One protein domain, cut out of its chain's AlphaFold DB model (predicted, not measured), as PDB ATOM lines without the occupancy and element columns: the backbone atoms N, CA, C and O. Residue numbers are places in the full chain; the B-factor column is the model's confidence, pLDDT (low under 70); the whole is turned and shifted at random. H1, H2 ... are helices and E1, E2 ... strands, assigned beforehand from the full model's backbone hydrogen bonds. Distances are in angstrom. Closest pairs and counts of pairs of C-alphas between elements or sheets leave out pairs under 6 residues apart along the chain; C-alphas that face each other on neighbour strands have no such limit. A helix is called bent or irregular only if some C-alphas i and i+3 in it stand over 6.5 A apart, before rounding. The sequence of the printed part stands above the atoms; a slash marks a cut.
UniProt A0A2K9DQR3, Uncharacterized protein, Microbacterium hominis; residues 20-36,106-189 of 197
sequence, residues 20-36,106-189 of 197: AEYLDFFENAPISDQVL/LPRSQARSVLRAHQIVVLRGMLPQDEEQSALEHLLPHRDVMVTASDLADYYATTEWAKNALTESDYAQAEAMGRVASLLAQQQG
ATOM      1  N   ALA A  20     206.673 180.566 242.859       95.56
ATOM      2  CA  ALA A  20     206.952 180.294 241.452       95.56
ATOM      3  C   ALA A  20     208.360 180.760 241.055       95.56
ATOM      4  O   ALA A  20     209.076 180.034 240.373       95.56
ATOM      5  N   GLU A  21     208.768 181.942 241.518       94.75
ATOM      6  CA  GLU A  21     210.103 182.486 241.268       94.75
ATOM      7  C   GLU A  21     211.194 181.681 241.987       94.75
ATOM      8  O   GLU A  21     212.226 181.363 241.398       94.75
ATOM      9  N   TYR A  22     210.945 181.301 243.240       96.19
ATOM     10  CA  TYR A  22     211.848 180.474 244.041       96.19
ATOM     11  C   TYR A  22     212.115 179.108 243.399       96.19
ATOM     12  O   TYR A  22     213.268 178.689 243.252       96.19
ATOM     13  N   LEU A  23     211.050 178.410 242.995       96.75
ATOM     14  CA  LEU A  23     211.155 177.095 242.367       96.75
ATOM     15  C   LEU A  23     211.818 177.190 240.991       96.75
ATOM     16  O   LEU A  23     212.747 176.429 240.716       96.75
ATOM     17  N   ASP A  24     211.417 178.165 240.166       95.31
ATOM     18  CA  ASP A  24     212.035 178.406 238.858       95.31
ATOM     19  C   ASP A  24     213.538 178.685 238.992       95.31
ATOM     20  O   ASP A  24     214.344 178.118 238.249       95.31
ATOM     21  N   PHE A  25     213.944 179.472 239.995       95.88
ATOM     22  CA  PHE A  25     215.351 179.722 240.279       95.88
ATOM     23  C   PHE A  25     216.111 178.425 240.575       95.88
ATOM     24  O   PHE A  25     217.089 178.126 239.891       95.88
ATOM     25  N   PHE A  26     215.694 177.624 241.561       95.19
ATOM     26  CA  PHE A  26     216.462 176.432 241.952       95.19
ATOM     27  C   PHE A  26     216.435 175.312 240.904       95.19
ATOM     28  O   PHE A  26     217.402 174.548 240.783       95.19
ATOM     29  N   GLU A  27     215.369 175.215 240.113       94.31
ATOM     30  CA  GLU A  27     215.278 174.251 239.017       94.31
ATOM     31  C   GLU A  27     216.191 174.594 237.843       94.31
ATOM     32  O   GLU A  27     216.783 173.690 237.237       94.31
ATOM     33  N   ASN A  28     216.361 175.882 237.550       92.69
ATOM     34  CA  ASN A  28     217.117 176.331 236.387       92.69
ATOM     35  C   ASN A  28     218.539 176.792 236.719       92.69
ATOM     36  O   ASN A  28     219.395 176.797 235.831       92.69
ATOM     37  N   ALA A  29     218.833 177.114 237.981       92.81
ATOM     38  CA  ALA A  29     220.163 177.528 238.395       92.81
ATOM     39  C   ALA A  29     221.199 176.432 238.068       92.81
ATOM     40  O   ALA A  29     221.014 175.253 238.421       92.81
ATOM     41  N   PRO A  30     222.300 176.789 237.380       93.06
ATOM     42  CA  PRO A  30     223.339 175.835 237.038       93.06
ATOM     43  C   PRO A  30     224.081 175.387 238.298       93.06
ATOM     44  O   PRO A  30     224.457 176.196 239.144       93.06
ATOM     45  N   ILE A  31     224.332 174.080 238.388       93.25
ATOM     46  CA  ILE A  31     225.155 173.476 239.440       93.25
ATOM     47  C   ILE A  31     226.501 173.121 238.820       93.25
ATOM     48  O   ILE A  31     226.539 172.374 237.836       93.25
ATOM     49  N   SER A  32     227.587 173.654 239.382       92.44
ATOM     50  CA  SER A  32     228.937 173.403 238.878       92.44
ATOM     51  C   SER A  32     229.313 171.922 239.008       92.44
ATOM     52  O   SER A  32     228.905 171.227 239.943       92.44
ATOM     53  N   ASP A  33     230.121 171.417 238.073       91.56
ATOM     54  CA  ASP A  33     230.606 170.031 238.131       91.56
ATOM     55  C   ASP A  33     231.455 169.770 239.384       91.56
ATOM     56  O   ASP A  33     231.491 168.639 239.874       91.56
ATOM     57  N   GLN A  34     232.091 170.811 239.935       92.25
ATOM     58  CA  GLN A  34     232.829 170.727 241.192       92.25
ATOM     59  C   GLN A  34     231.888 170.432 242.364       92.25
ATOM     60  O   GLN A  34     232.130 169.476 243.098       92.25
ATOM     61  N   VAL A  35     230.774 171.162 242.490       94.12
ATOM     62  CA  VAL A  35     229.743 170.899 243.509       94.12
ATOM     63  C   VAL A  35     229.175 169.482 243.362       94.12
ATOM     64  O   VAL A  35     229.022 168.761 244.349       94.12
ATOM     65  N   LEU A  36     228.927 169.024 242.130       93.62
ATOM     66  CA  LEU A  36     228.460 167.654 241.877       93.62
ATOM     67  C   LEU A  36     229.505 166.592 242.241       93.62
ATOM     68  O   LEU A  36     229.148 165.515 242.714       93.62
ATOM     69  N   LEU A 106     226.554 158.697 245.805       89.38
ATOM     70  CA  LEU A 106     225.533 159.435 245.075       89.38
ATOM     71  C   LEU A 106     225.963 159.586 243.606       89.38
ATOM     72  O   LEU A 106     226.959 160.274 243.347       89.38
ATOM     73  N   PRO A 107     225.255 158.974 242.634       88.56
ATOM     74  CA  PRO A 107     225.589 159.127 241.223       88.56
ATOM     75  C   PRO A 107     225.424 160.580 240.773       88.56
ATOM     76  O   PRO A 107     224.448 161.236 241.136       88.56
ATOM     77  N   ARG A 108     226.318 161.074 239.907       83.12
ATOM     78  CA  ARG A 108     226.245 162.456 239.384       83.12
ATOM     79  C   ARG A 108     224.911 162.779 238.705       83.12
ATOM     80  O   ARG A 108     224.428 163.902 238.818       83.12
ATOM     81  N   SER A 109     224.303 161.800 238.032       84.50
ATOM     82  CA  SER A 109     222.980 161.945 237.409       84.50
ATOM     83  C   SER A 109     221.865 162.221 238.424       84.50
ATOM     84  O   SER A 109     220.889 162.876 238.083       84.50
ATOM     85  N   GLN A 110     222.026 161.764 239.668       91.88
ATOM     86  CA  GLN A 110     221.068 161.935 240.764       91.88
ATOM     87  C   GLN A 110     221.430 163.115 241.677       91.88
ATOM     88  O   GLN A 110     220.551 163.710 242.298       91.88
ATOM     89  N   ALA A 111     222.712 163.492 241.733       93.81
ATOM     90  CA  ALA A 111     223.203 164.561 242.597       93.81
ATOM     91  C   ALA A 111     222.487 165.898 242.360       93.81
ATOM     92  O   ALA A 111     222.168 166.588 243.323       93.81
ATOM     93  N   ARG A 112     222.156 166.237 241.106       95.19
ATOM     94  CA  ARG A 112     221.443 167.486 240.786       95.19
ATOM     95  C   ARG A 112     220.083 167.577 241.473       95.19
ATOM     96  O   ARG A 112     219.829 168.552 242.167       95.19
ATOM     97  N   SER A 113     219.227 166.564 241.315       95.44
ATOM     98  CA  SER A 113     217.901 166.558 241.949       95.44
ATOM     99  C   SER A 113     218.005 166.566 243.476       95.44
ATOM    100  O   SER A 113     217.243 167.260 244.132       95.44
ATOM    101  N   VAL A 114     218.986 165.847 244.040       96.75
ATOM    102  CA  VAL A 114     219.176 165.754 245.497       96.75
ATOM    103  C   VAL A 114     219.651 167.083 246.091       96.75
ATOM    104  O   VAL A 114     219.120 167.524 247.105       96.75
ATOM    105  N   LEU A 115     220.608 167.760 245.451       97.12
ATOM    106  CA  LEU A 115     221.073 169.074 245.905       97.12
ATOM    107  C   LEU A 115     220.005 170.158 245.724       97.12
ATOM    108  O   LEU A 115     219.910 171.054 246.557       97.12
ATOM    109  N   ARG A 116     219.191 170.080 244.665       96.81
ATOM    110  CA  ARG A 116     218.045 170.984 244.487       96.81
ATOM    111  C   ARG A 116     217.008 170.792 245.574       96.81
ATOM    112  O   ARG A 116     216.618 171.777 246.182       96.81
ATOM    113  N   ALA A 117     216.626 169.547 245.860       97.62
ATOM    114  CA  ALA A 117     215.736 169.236 246.973       97.62
ATOM    115  C   ALA A 117     216.274 169.808 248.288       97.62
ATOM    116  O   ALA A 117     215.543 170.482 249.002       97.62
ATOM    117  N   HIS A 118     217.569 169.625 248.559       97.56
ATOM    118  CA  HIS A 118     218.204 170.207 249.735       97.56
ATOM    119  C   HIS A 118     218.063 171.731 249.794       97.56
ATOM    120  O   HIS A 118     217.590 172.244 250.802       97.56
ATOM    121  N   GLN A 119     218.452 172.451 248.735       97.19
ATOM    122  CA  GLN A 119     218.355 173.913 248.721       97.19
ATOM    123  C   GLN A 119     216.900 174.378 248.848       97.19
ATOM    124  O   GLN A 119     216.619 175.240 249.673       97.19
ATOM    125  N   ILE A 120     215.972 173.750 248.116       96.94
ATOM    126  CA  ILE A 120     214.534 174.046 248.175       96.94
ATOM    127  C   ILE A 120     214.000 173.881 249.599       96.94
ATOM    128  O   ILE A 120     213.279 174.749 250.078       96.94
ATOM    129  N   VAL A 121     214.376 172.804 250.291       96.81
ATOM    130  CA  VAL A 121     213.936 172.544 251.663       96.81
ATOM    131  C   VAL A 121     214.602 173.511 252.637       96.81
ATOM    132  O   VAL A 121     213.910 174.150 253.423       96.81
ATOM    133  N   VAL A 122     215.928 173.639 252.621       96.44
ATOM    134  CA  VAL A 122     216.677 174.392 253.641       96.44
ATOM    135  C   VAL A 122     216.483 175.899 253.510       96.44
ATOM    136  O   VAL A 122     216.382 176.584 254.527       96.44
ATOM    137  N   LEU A 123     216.392 176.418 252.286       95.94
ATOM    138  CA  LEU A 123     216.289 177.852 252.027       95.94
ATOM    139  C   LEU A 123     214.853 178.350 251.867       95.94
ATOM    140  O   LEU A 123     214.652 179.524 251.567       95.94
ATOM    141  N   ARG A 124     213.845 177.509 252.138       95.44
ATOM    142  CA  ARG A 124     212.431 177.898 252.015       95.44
ATOM    143  C   ARG A 124     212.062 179.125 252.847       95.44
ATOM    144  O   ARG A 124     211.171 179.850 252.451       95.44
ATOM    145  N   GLY A 125     212.780 179.410 253.937       93.75
ATOM    146  CA  GLY A 125     212.582 180.629 254.735       93.75
ATOM    147  C   GLY A 125     212.889 181.941 253.992       93.75
ATOM    148  O   GLY A 125     212.716 183.015 254.560       93.75
ATOM    149  N   MET A 126     213.364 181.874 252.742       92.75
ATOM    150  CA  MET A 126     213.446 183.013 251.819       92.75
ATOM    151  C   MET A 126     212.096 183.352 251.159       92.75
ATOM    152  O   MET A 126     212.002 184.381 250.485       92.75
ATOM    153  N   LEU A 127     211.079 182.499 251.332       93.62
ATOM    154  CA  LEU A 127     209.703 182.696 250.879       93.62
ATOM    155  C   LEU A 127     208.845 183.413 251.932       93.62
ATOM    156  O   LEU A 127     209.174 183.411 253.122       93.62
ATOM    157  N   PRO A 128     207.693 183.971 251.522       91.06
ATOM    158  CA  PRO A 128     206.592 184.258 252.434       91.06
ATOM    159  C   PRO A 128     206.182 183.014 253.248       91.06
ATOM    160  O   PRO A 128     206.145 181.897 252.733       91.06
ATOM    161  N   GLN A 129     205.852 183.209 254.530       88.88
ATOM    162  CA  GLN A 129     205.605 182.118 255.486       88.88
ATOM    163  C   GLN A 129     204.477 181.161 255.050       88.88
ATOM    164  O   GLN A 129     204.515 179.969 255.353       88.88
ATOM    165  N   ASP A 130     203.464 181.670 254.355       91.81
ATOM    166  CA  ASP A 130     202.331 180.903 253.835       91.81
ATOM    167  C   ASP A 130     202.688 180.016 252.632       91.81
ATOM    168  O   ASP A 130     201.943 179.087 252.313       91.81
ATOM    169  N   GLU A 131     203.845 180.239 252.005       93.12
ATOM    170  CA  GLU A 131     204.322 179.479 250.849       93.12
ATOM    171  C   GLU A 131     205.404 178.444 251.197       93.12
ATOM    172  O   GLU A 131     205.643 177.523 250.411       93.12
ATOM    173  N   GLU A 132     206.022 178.526 252.383       93.38
ATOM    174  CA  GLU A 132     207.105 177.620 252.801       93.38
ATOM    175  C   GLU A 132     206.715 176.138 252.732       93.38
ATOM    176  O   GLU A 132     207.516 175.300 252.311       93.38
ATOM    177  N   GLN A 133     205.483 175.802 253.132       94.00
ATOM    178  CA  GLN A 133     204.986 174.424 253.111       94.00
ATOM    179  C   GLN A 133     204.881 173.885 251.677       94.00
ATOM    180  O   GLN A 133     205.245 172.741 251.410       94.00
ATOM    181  N   SER A 134     204.455 174.726 250.737       95.50
ATOM    182  CA  SER A 134     204.319 174.354 249.327       95.50
ATOM    183  C   SER A 134     205.672 174.031 248.682       95.50
ATOM    184  O   SER A 134     205.741 173.181 247.797       95.50
ATOM    185  N   ALA A 135     206.764 174.650 249.146       95.56
ATOM    186  CA  ALA A 135     208.113 174.314 248.688       95.56
ATOM    187  C   ALA A 135     208.542 172.892 249.100       95.56
ATOM    188  O   ALA A 135     209.242 172.220 248.345       95.56
ATOM    189  N   LEU A 136     208.101 172.406 250.269       96.00
ATOM    190  CA  LEU A 136     208.397 171.045 250.742       96.00
ATOM    191  C   LEU A 136     207.704 169.976 249.889       96.00
ATOM    192  O   LEU A 136     208.283 168.926 249.608       96.00
ATOM    193  N   GLU A 137     206.476 170.267 249.464       96.94
ATOM    194  CA  GLU A 137     205.614 169.374 248.679       96.94
ATOM    195  C   GLU A 137     205.919 169.415 247.175       96.94
ATOM    196  O   GLU A 137     205.383 168.614 246.404       96.94
ATOM    197  N   HIS A 138     206.807 170.317 246.750       96.81
ATOM    198  CA  HIS A 138     207.168 170.482 245.351       96.81
ATOM    199  C   HIS A 138     207.776 169.212 244.752       96.81
ATOM    200  O   HIS A 138     208.680 168.606 245.328       96.81
ATOM    201  N   LEU A 139     207.307 168.827 243.566       97.25
ATOM    202  CA  LEU A 139     207.720 167.602 242.894       97.25
ATOM    203  C   LEU A 139     208.947 167.835 242.013       97.25
ATOM    204  O   LEU A 139     208.895 168.564 241.026       97.25
ATOM    205  N   LEU A 140     210.024 167.110 242.304       94.88
ATOM    206  CA  LEU A 140     211.238 167.085 241.500       94.88
ATOM    207  C   LEU A 140     211.359 165.764 240.732       94.88
ATOM    208  O   LEU A 140     211.077 164.693 241.284       94.88
ATOM    209  N   PRO A 141     211.839 165.800 239.478       94.12
ATOM    210  CA  PRO A 141     212.193 164.585 238.766       94.12
ATOM    211  C   PRO A 141     213.413 163.939 239.429       94.12
ATOM    212  O   PRO A 141     214.492 164.536 239.515       94.12
ATOM    213  N   HIS A 142     213.261 162.695 239.873       93.31
ATOM    214  CA  HIS A 142     214.343 161.883 240.411       93.31
ATOM    215  C   HIS A 142     214.319 160.496 239.772       93.31
ATOM    216  O   HIS A 142     213.432 159.686 240.036       93.31
ATOM    217  N   ARG A 143     215.337 160.196 238.953       89.19
ATOM    218  CA  ARG A 143     215.354 158.997 238.093       89.19
ATOM    219  C   ARG A 143     214.143 159.038 237.145       89.19
ATOM    220  O   ARG A 143     214.017 160.009 236.409       89.19
ATOM    221  N   ASP A 144     213.270 158.036 237.205       89.00
ATOM    222  CA  ASP A 144     212.086 157.894 236.349       89.00
ATOM    223  C   ASP A 144     210.770 158.216 237.088       89.00
ATOM    224  O   ASP A 144     209.686 157.885 236.608       89.00
ATOM    225  N   VAL A 145     210.848 158.828 238.276       93.56
ATOM    226  CA  VAL A 145     209.687 159.168 239.114       93.56
ATOM    227  C   VAL A 145     209.741 160.621 239.578       93.56
ATOM    228  O   VAL A 145     210.811 161.227 239.657       93.56
ATOM    229  N   MET A 146     208.576 161.179 239.904       96.12
ATOM    230  CA  MET A 146     208.467 162.465 240.592       96.12
ATOM    231  C   MET A 146     208.422 162.214 242.100       96.12
ATOM    232  O   MET A 146     207.667 161.354 242.553       96.12
ATOM    233  N   VAL A 147     209.227 162.947 242.863       96.56
ATOM    234  CA  VAL A 147     209.335 162.821 244.326       96.56
ATOM    235  C   VAL A 147     209.272 164.216 244.930       96.56
ATOM    236  O   VAL A 147     209.784 165.156 244.324       96.56
ATOM    237  N   THR A 148     208.649 164.368 246.099       97.88
ATOM    238  CA  THR A 148     208.625 165.673 246.769       97.88
ATOM    239  C   THR A 148     210.039 166.088 247.186       97.88
ATOM    240  O   THR A 148     210.909 165.245 247.437       97.88
ATOM    241  N   ALA A 149     210.292 167.394 247.258       96.94
ATOM    242  CA  ALA A 149     211.569 167.925 247.711       96.94
ATOM    243  C   ALA A 149     211.889 167.451 249.137       96.94
ATOM    244  O   ALA A 149     213.024 167.053 249.398       96.94
ATOM    245  N   SER A 150     210.888 167.417 250.028       97.50
ATOM    246  CA  SER A 150     211.054 166.909 251.395       97.50
ATOM    247  C   SER A 150     211.422 165.428 251.418       97.50
ATOM    248  O   SER A 150     212.449 165.076 251.989       97.50
ATOM    249  N   ASP A 151     210.662 164.564 250.734       97.06
ATOM    250  CA  ASP A 151     210.931 163.118 250.739       97.06
ATOM    251  C   ASP A 151     212.319 162.807 250.170       97.06
ATOM    252  O   ASP A 151     213.027 161.925 250.661       97.06
ATOM    253  N   LEU A 152     212.740 163.542 249.134       95.12
ATOM    254  CA  LEU A 152     214.064 163.370 248.550       95.12
ATOM    255  C   LEU A 152     215.166 163.860 249.500       95.12
ATOM    256  O   LEU A 152     216.200 163.200 249.635       95.12
ATOM    257  N   ALA A 153     214.958 164.997 250.169       95.25
ATOM    258  CA  ALA A 153     215.891 165.522 251.158       95.25
ATOM    259  C   ALA A 153     216.043 164.574 252.358       95.25
ATOM    260  O   ALA A 153     217.175 164.363 252.804       95.25
ATOM    261  N   ASP A 154     214.946 163.972 252.817       94.75
ATOM    262  CA  ASP A 154     214.900 163.045 253.949       94.75
ATOM    263  C   ASP A 154     215.509 161.687 253.597       94.75
ATOM    264  O   ASP A 154     216.373 161.189 254.321       94.75
ATOM    265  N   TYR A 155     215.145 161.110 252.446       92.06
ATOM    266  CA  TYR A 155     215.682 159.823 251.993       92.06
ATOM    267  C   TYR A 155     217.213 159.845 251.875       92.06
ATOM    268  O   TYR A 155     217.889 158.877 252.224       92.06
ATOM    269  N   TYR A 156     217.774 160.962 251.404       92.75
ATOM    270  CA  TYR A 156     219.223 161.153 251.311       92.75
ATOM    271  C   TYR A 156     219.838 161.820 252.549       92.75
ATOM    272  O   TYR A 156     221.046 162.057 252.530       92.75
ATOM    273  N   ALA A 157     219.055 162.134 253.588       92.62
ATOM    274  CA  ALA A 157     219.480 162.860 254.789       92.62
ATOM    275  C   ALA A 157     220.349 164.092 254.463       92.62
ATOM    276  O   ALA A 157     221.446 164.280 254.992       92.62
ATOM    277  N   THR A 158     219.900 164.906 253.508       94.88
ATOM    278  CA  THR A 158     220.730 165.955 252.890       94.88
ATOM    279  C   THR A 158     221.231 167.009 253.877       94.88
ATOM    280  O   THR A 158     222.311 167.562 253.674       94.88
ATOM    281  N   THR A 159     220.513 167.254 254.974       93.38
ATOM    282  CA  THR A 159     220.925 168.161 256.061       93.38
ATOM    283  C   THR A 159     222.253 167.764 256.702       93.38
ATOM    284  O   THR A 159     223.008 168.630 257.148       93.38
ATOM    285  N   GLU A 160     222.580 166.472 256.697       93.44
ATOM    286  CA  GLU A 160     223.765 165.935 257.363       93.44
ATOM    287  C   GLU A 160     225.057 166.139 256.564       93.44
ATOM    288  O   GLU A 160     226.155 166.134 257.128       93.44
ATOM    289  N   TRP A 161     224.960 166.309 255.242       95.06
ATOM    290  CA  TRP A 161     226.138 166.265 254.370       95.06
ATOM    291  C   TRP A 161     226.151 167.289 253.238       95.06
ATOM    292  O   TRP A 161     227.240 167.686 252.820       95.06
ATOM    293  N   ALA A 162     225.000 167.740 252.730       95.50
ATOM    294  CA  ALA A 162     224.951 168.542 251.506       95.50
ATOM    295  C   ALA A 162     225.657 169.894 251.664       95.50
ATOM    296  O   ALA A 162     226.346 170.320 250.742       95.50
ATOM    297  N   LYS A 163     225.627 170.508 252.854       93.06
ATOM    298  CA  LYS A 163     226.397 171.732 253.147       93.06
ATOM    299  C   LYS A 163     227.900 171.593 252.865       93.06
ATOM    300  O   LYS A 163     228.533 172.545 252.433       93.06
ATOM    301  N   ASN A 164     228.463 170.397 253.056       91.69
ATOM    302  CA  ASN A 164     229.878 170.129 252.786       91.69
ATOM    303  C   ASN A 164     230.160 170.004 251.281       91.69
ATOM    304  O   ASN A 164     231.301 170.152 250.850       91.69
ATOM    305  N   ALA A 165     229.129 169.706 250.487       93.25
ATOM    306  CA  ALA A 165     229.209 169.631 249.036       93.25
ATOM    307  C   ALA A 165     229.023 170.993 248.352       93.25
ATOM    308  O   ALA A 165     229.564 171.213 247.269       93.25
ATOM    309  N   LEU A 166     228.261 171.893 248.981       92.62
ATOM    310  CA  LEU A 166     227.895 173.221 248.482       92.62
ATOM    311  C   LEU A 166     229.041 174.232 248.646       92.62
ATOM    312  O   LEU A 166     228.933 175.237 249.338       92.62
ATOM    313  N   THR A 167     230.165 173.937 248.003       89.94
ATOM    314  CA  THR A 167     231.371 174.766 247.989       89.94
ATOM    315  C   THR A 167     232.062 174.661 246.635       89.94
ATOM    316  O   THR A 167     232.019 173.613 245.990       89.94
ATOM    317  N   GLU A 168     232.727 175.742 246.223       84.88
ATOM    318  CA  GLU A 168     233.563 175.774 245.013       84.88
ATOM    319  C   GLU A 168     234.985 175.239 245.251       84.88
ATOM    320  O   GLU A 168     235.772 175.102 244.318       84.88
ATOM    321  N   SER A 169     235.342 174.919 246.498       84.75
ATOM    322  CA  SER A 169     236.614 174.257 246.817       84.75
ATOM    323  C   SER A 169     236.478 172.737 246.732       84.75
ATOM    324  O   SER A 169     235.412 172.190 247.012       84.75
ATOM    325  N   ASP A 170     237.554 172.028 246.387       84.81
ATOM    326  CA  ASP A 170     237.532 170.563 246.385       84.81
ATOM    327  C   ASP A 170     237.422 170.013 247.815       84.81
ATOM    328  O   ASP A 170     238.308 170.215 248.653       84.81
ATOM    329  N   TYR A 171     236.318 169.314 248.095       84.12
ATOM    330  CA  TYR A 171     236.026 168.784 249.425       84.12
ATOM    331  C   TYR A 171     237.056 167.739 249.873       84.12
ATOM    332  O   TYR A 171     237.484 167.750 251.027       84.12
ATOM    333  N   ALA A 172     237.487 166.846 248.975       80.69
ATOM    334  CA  ALA A 172     238.424 165.779 249.321       80.69
ATOM    335  C   ALA A 172     239.813 166.347 249.644       80.69
ATOM    336  O   ALA A 172     240.456 165.916 250.607       80.69
ATOM    337  N   GLN A 173     240.258 167.346 248.878       81.38
ATOM    338  CA  GLN A 173     241.500 168.058 249.152       81.38
ATOM    339  C   GLN A 173     241.426 168.836 250.471       81.38
ATOM    340  O   GLN A 173     242.343 168.728 251.287       81.38
ATOM    341  N   ALA A 174     240.334 169.570 250.711       80.19
ATOM    342  CA  ALA A 174     240.132 170.313 251.951       80.19
ATOM    343  C   ALA A 174     240.117 169.385 253.179       80.19
ATOM    344  O   ALA A 174     240.779 169.664 254.178       80.19
ATOM    345  N   GLU A 175     239.437 168.239 253.091       81.00
ATOM    346  CA  GLU A 175     239.404 167.240 254.162       81.00
ATOM    347  C   GLU A 175     240.794 166.627 254.411       81.00
ATOM    348  O   GLU A 175     241.211 166.455 255.559       81.00
ATOM    349  N   ALA A 176     241.546 166.312 253.352       80.81
ATOM    350  CA  ALA A 176     242.907 165.797 253.474       80.81
ATOM    351  C   ALA A 176     243.849 166.814 254.134       80.81
ATOM    352  O   ALA A 176     244.595 166.451 255.045       80.81
ATOM    353  N   MET A 177     243.782 168.085 253.728       81.31
ATOM    354  CA  MET A 177     244.555 169.164 254.346       81.31
ATOM    355  C   MET A 177     244.170 169.368 255.813       81.31
ATOM    356  O   MET A 177     245.058 169.498 256.653       81.31
ATOM    357  N   GLY A 178     242.874 169.317 256.134       79.94
ATOM    358  CA  GLY A 178     242.384 169.363 257.511       79.94
ATOM    359  C   GLY A 178     242.958 168.231 258.365       79.94
ATOM    360  O   GLY A 178     243.508 168.487 259.430       79.94
ATOM    361  N   ARG A 179     242.938 166.987 257.862       79.06
ATOM    362  CA  ARG A 179     243.544 165.834 258.553       79.06
ATOM    363  C   ARG A 179     245.042 166.014 258.791       79.06
ATOM    364  O   ARG A 179     245.518 165.726 259.885       79.06
ATOM    365  N   VAL A 180     245.786 166.492 257.792       82.69
ATOM    366  CA  VAL A 180     247.226 166.762 257.935       82.69
ATOM    367  C   VAL A 180     247.474 167.851 258.978       82.69
ATOM    368  O   VAL A 180     248.338 167.674 259.832       82.69
ATOM    369  N   ALA A 181     246.695 168.936 258.966       80.75
ATOM    370  CA  ALA A 181     246.803 170.001 259.957       80.75
ATOM    371  C   ALA A 181     246.525 169.492 261.382       80.75
ATOM    372  O   ALA A 181     247.310 169.769 262.286       80.75
ATOM    373  N   SER A 182     245.478 168.683 261.578       76.69
ATOM    374  CA  SER A 182     245.177 168.066 262.877       76.69
ATOM    375  C   SER A 182     246.288 167.125 263.351       76.69
ATOM    376  O   SER A 182     246.663 167.163 264.520       76.69
ATOM    377  N   LEU A 183     246.856 166.306 262.458       81.38
ATOM    378  CA  LEU A 183     247.974 165.415 262.790       81.38
ATOM    379  C   LEU A 183     249.236 166.196 263.174       81.38
ATOM    380  O   LEU A 183     249.921 165.829 264.128       81.38
ATOM    381  N   LEU A 184     249.538 167.281 262.458       77.81
ATOM    382  CA  LEU A 184     250.665 168.159 262.778       77.81
ATOM    383  C   LEU A 184     250.459 168.871 264.122       77.81
ATOM    384  O   LEU A 184     251.399 168.934 264.911       77.81
ATOM    385  N   ALA A 185     249.241 169.333 264.421       74.56
ATOM    386  CA  ALA A 185     248.903 169.928 265.715       74.56
ATOM    387  C   ALA A 185     249.080 168.925 266.873       74.56
ATOM    388  O   ALA A 185     249.702 169.249 267.885       74.56
ATOM    389  N   GLN A 186     248.635 167.675 266.689       72.88
ATOM    390  CA  GLN A 186     248.835 166.592 267.660       72.88
ATOM    391  C   GLN A 186     250.320 166.246 267.859       72.88
ATOM    392  O   GLN A 186     250.758 166.053 268.991       72.88
ATOM    393  N   GLN A 187     251.118 166.203 266.786       72.31
ATOM    394  CA  GLN A 187     252.564 165.949 266.874       72.31
ATOM    395  C   GLN A 187     253.341 167.088 267.546       72.31
ATOM    396  O   GLN A 187     254.391 166.845 268.137       72.31
ATOM    397  N   GLN A 188     252.832 168.319 267.477       72.25
ATOM    398  CA  GLN A 188     253.422 169.489 268.130       72.25
ATOM    399  C   GLN A 188     252.949 169.682 269.581       72.25
ATOM    400  O   GLN A 188     253.348 170.651 270.220       72.25
ATOM    401  N   GLY A 189     252.136 168.764 270.122       54.25
ATOM    402  CA  GLY A 189     251.631 168.850 271.494       54.25
ATOM    403  C   GLY A 189     250.604 169.965 271.708       54.25
ATOM    404  O   GLY A 189     250.381 170.369 272.845       54.25
TER     405      GLY A 189
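What this domain is: This is residues 20 to 36 and 106 to 189 of the 197 residues of an uncharacterized protein of Microbacterium hominis (UniProt A0A2K9DQR3). A small compact body of short helices is gathered round the helix H3, with a two-strand hairpin, E1 and E2, at one side, and the long helix H7 sticks out as an arm that makes the longest axis. H1, H4 and H5 pack on H3, and residues 172 to 189 stand free of the body. The printed part has 101 residues with seven named helices and two named strands, in the order H1 H2 H3 H4 E1 E2 H5 H6 H7; the class is mostly helix, and the sheet E1 - E2 is antiparallel. The whole is loose, with a radius of gyration of the C-alphas of 16.7 A, and spans 54 by 31 by 23 A.

How they stand to each other: Look first at the hairpin of E1, residues 139 to 142, and E2, residues 145 to 148, antiparallel at 135 degrees; N 140 and O 147 are 2.8 A apart, within hydrogen-bond range. The hub is H3, residues 108 to 122, whose closest C-alphas to E1 are those of Ser 113 and His 142, 6.1 A apart. H5, residues 149 to 155, touches H3 at a steep tilt of 67 degrees, opposite ways, closest at C-alphas 117 and 149, 4.4 A. H4, residues 132 to 137, forms a helical hairpin with H3, touching its residues 120 to 121 alone, closest at C-alphas 136 and 121, 5.8 A. H1, residues 20 to 28, touches residues 116 to 120 of H3 alone, at a shallow tilt of 26 degrees, opposite ways, closest at C-alphas 26 and 116, 6.2 A. H2, residues 33 to 36, only just touches H3, with 3 pairs of C-alphas within 8 A, the closest being 36 and 111, 6.1 A. H6, residues 162 to 165, is close but not clearly touching H3, and H7, residues 171 to 187, is apart from H3. Every O i to N i+4 pair is within hydrogen-bond range in H1, H5 and H7, but 9 of 11 in H3 and 1 of 2 in H4; H2 and H6 are too short for such a pair.

Where its parts are: Find C-alpha 20 at (206.952, 180.294, 241.452), where H1 begins. H3 runs 20.9 A from C-alpha 108 at (226.245, 162.456, 239.384), and is only just irregular, with C-alphas 109 and 112 6.7 A apart. H7 runs 24.2 A to C-alpha 187 at (252.564, 165.949, 266.874).

The domain as a whole: The C-alphas of Ala 20 and Gly 189 are the two farthest apart, 55.0 A. Residues 37 to 105 are not printed, and C-alphas 36 and 106 are 9.3 A apart across the cut. Of the links that are printed whole, none is long. The mean pLDDT of the printed part is 90.7, and residue 189 is under 70.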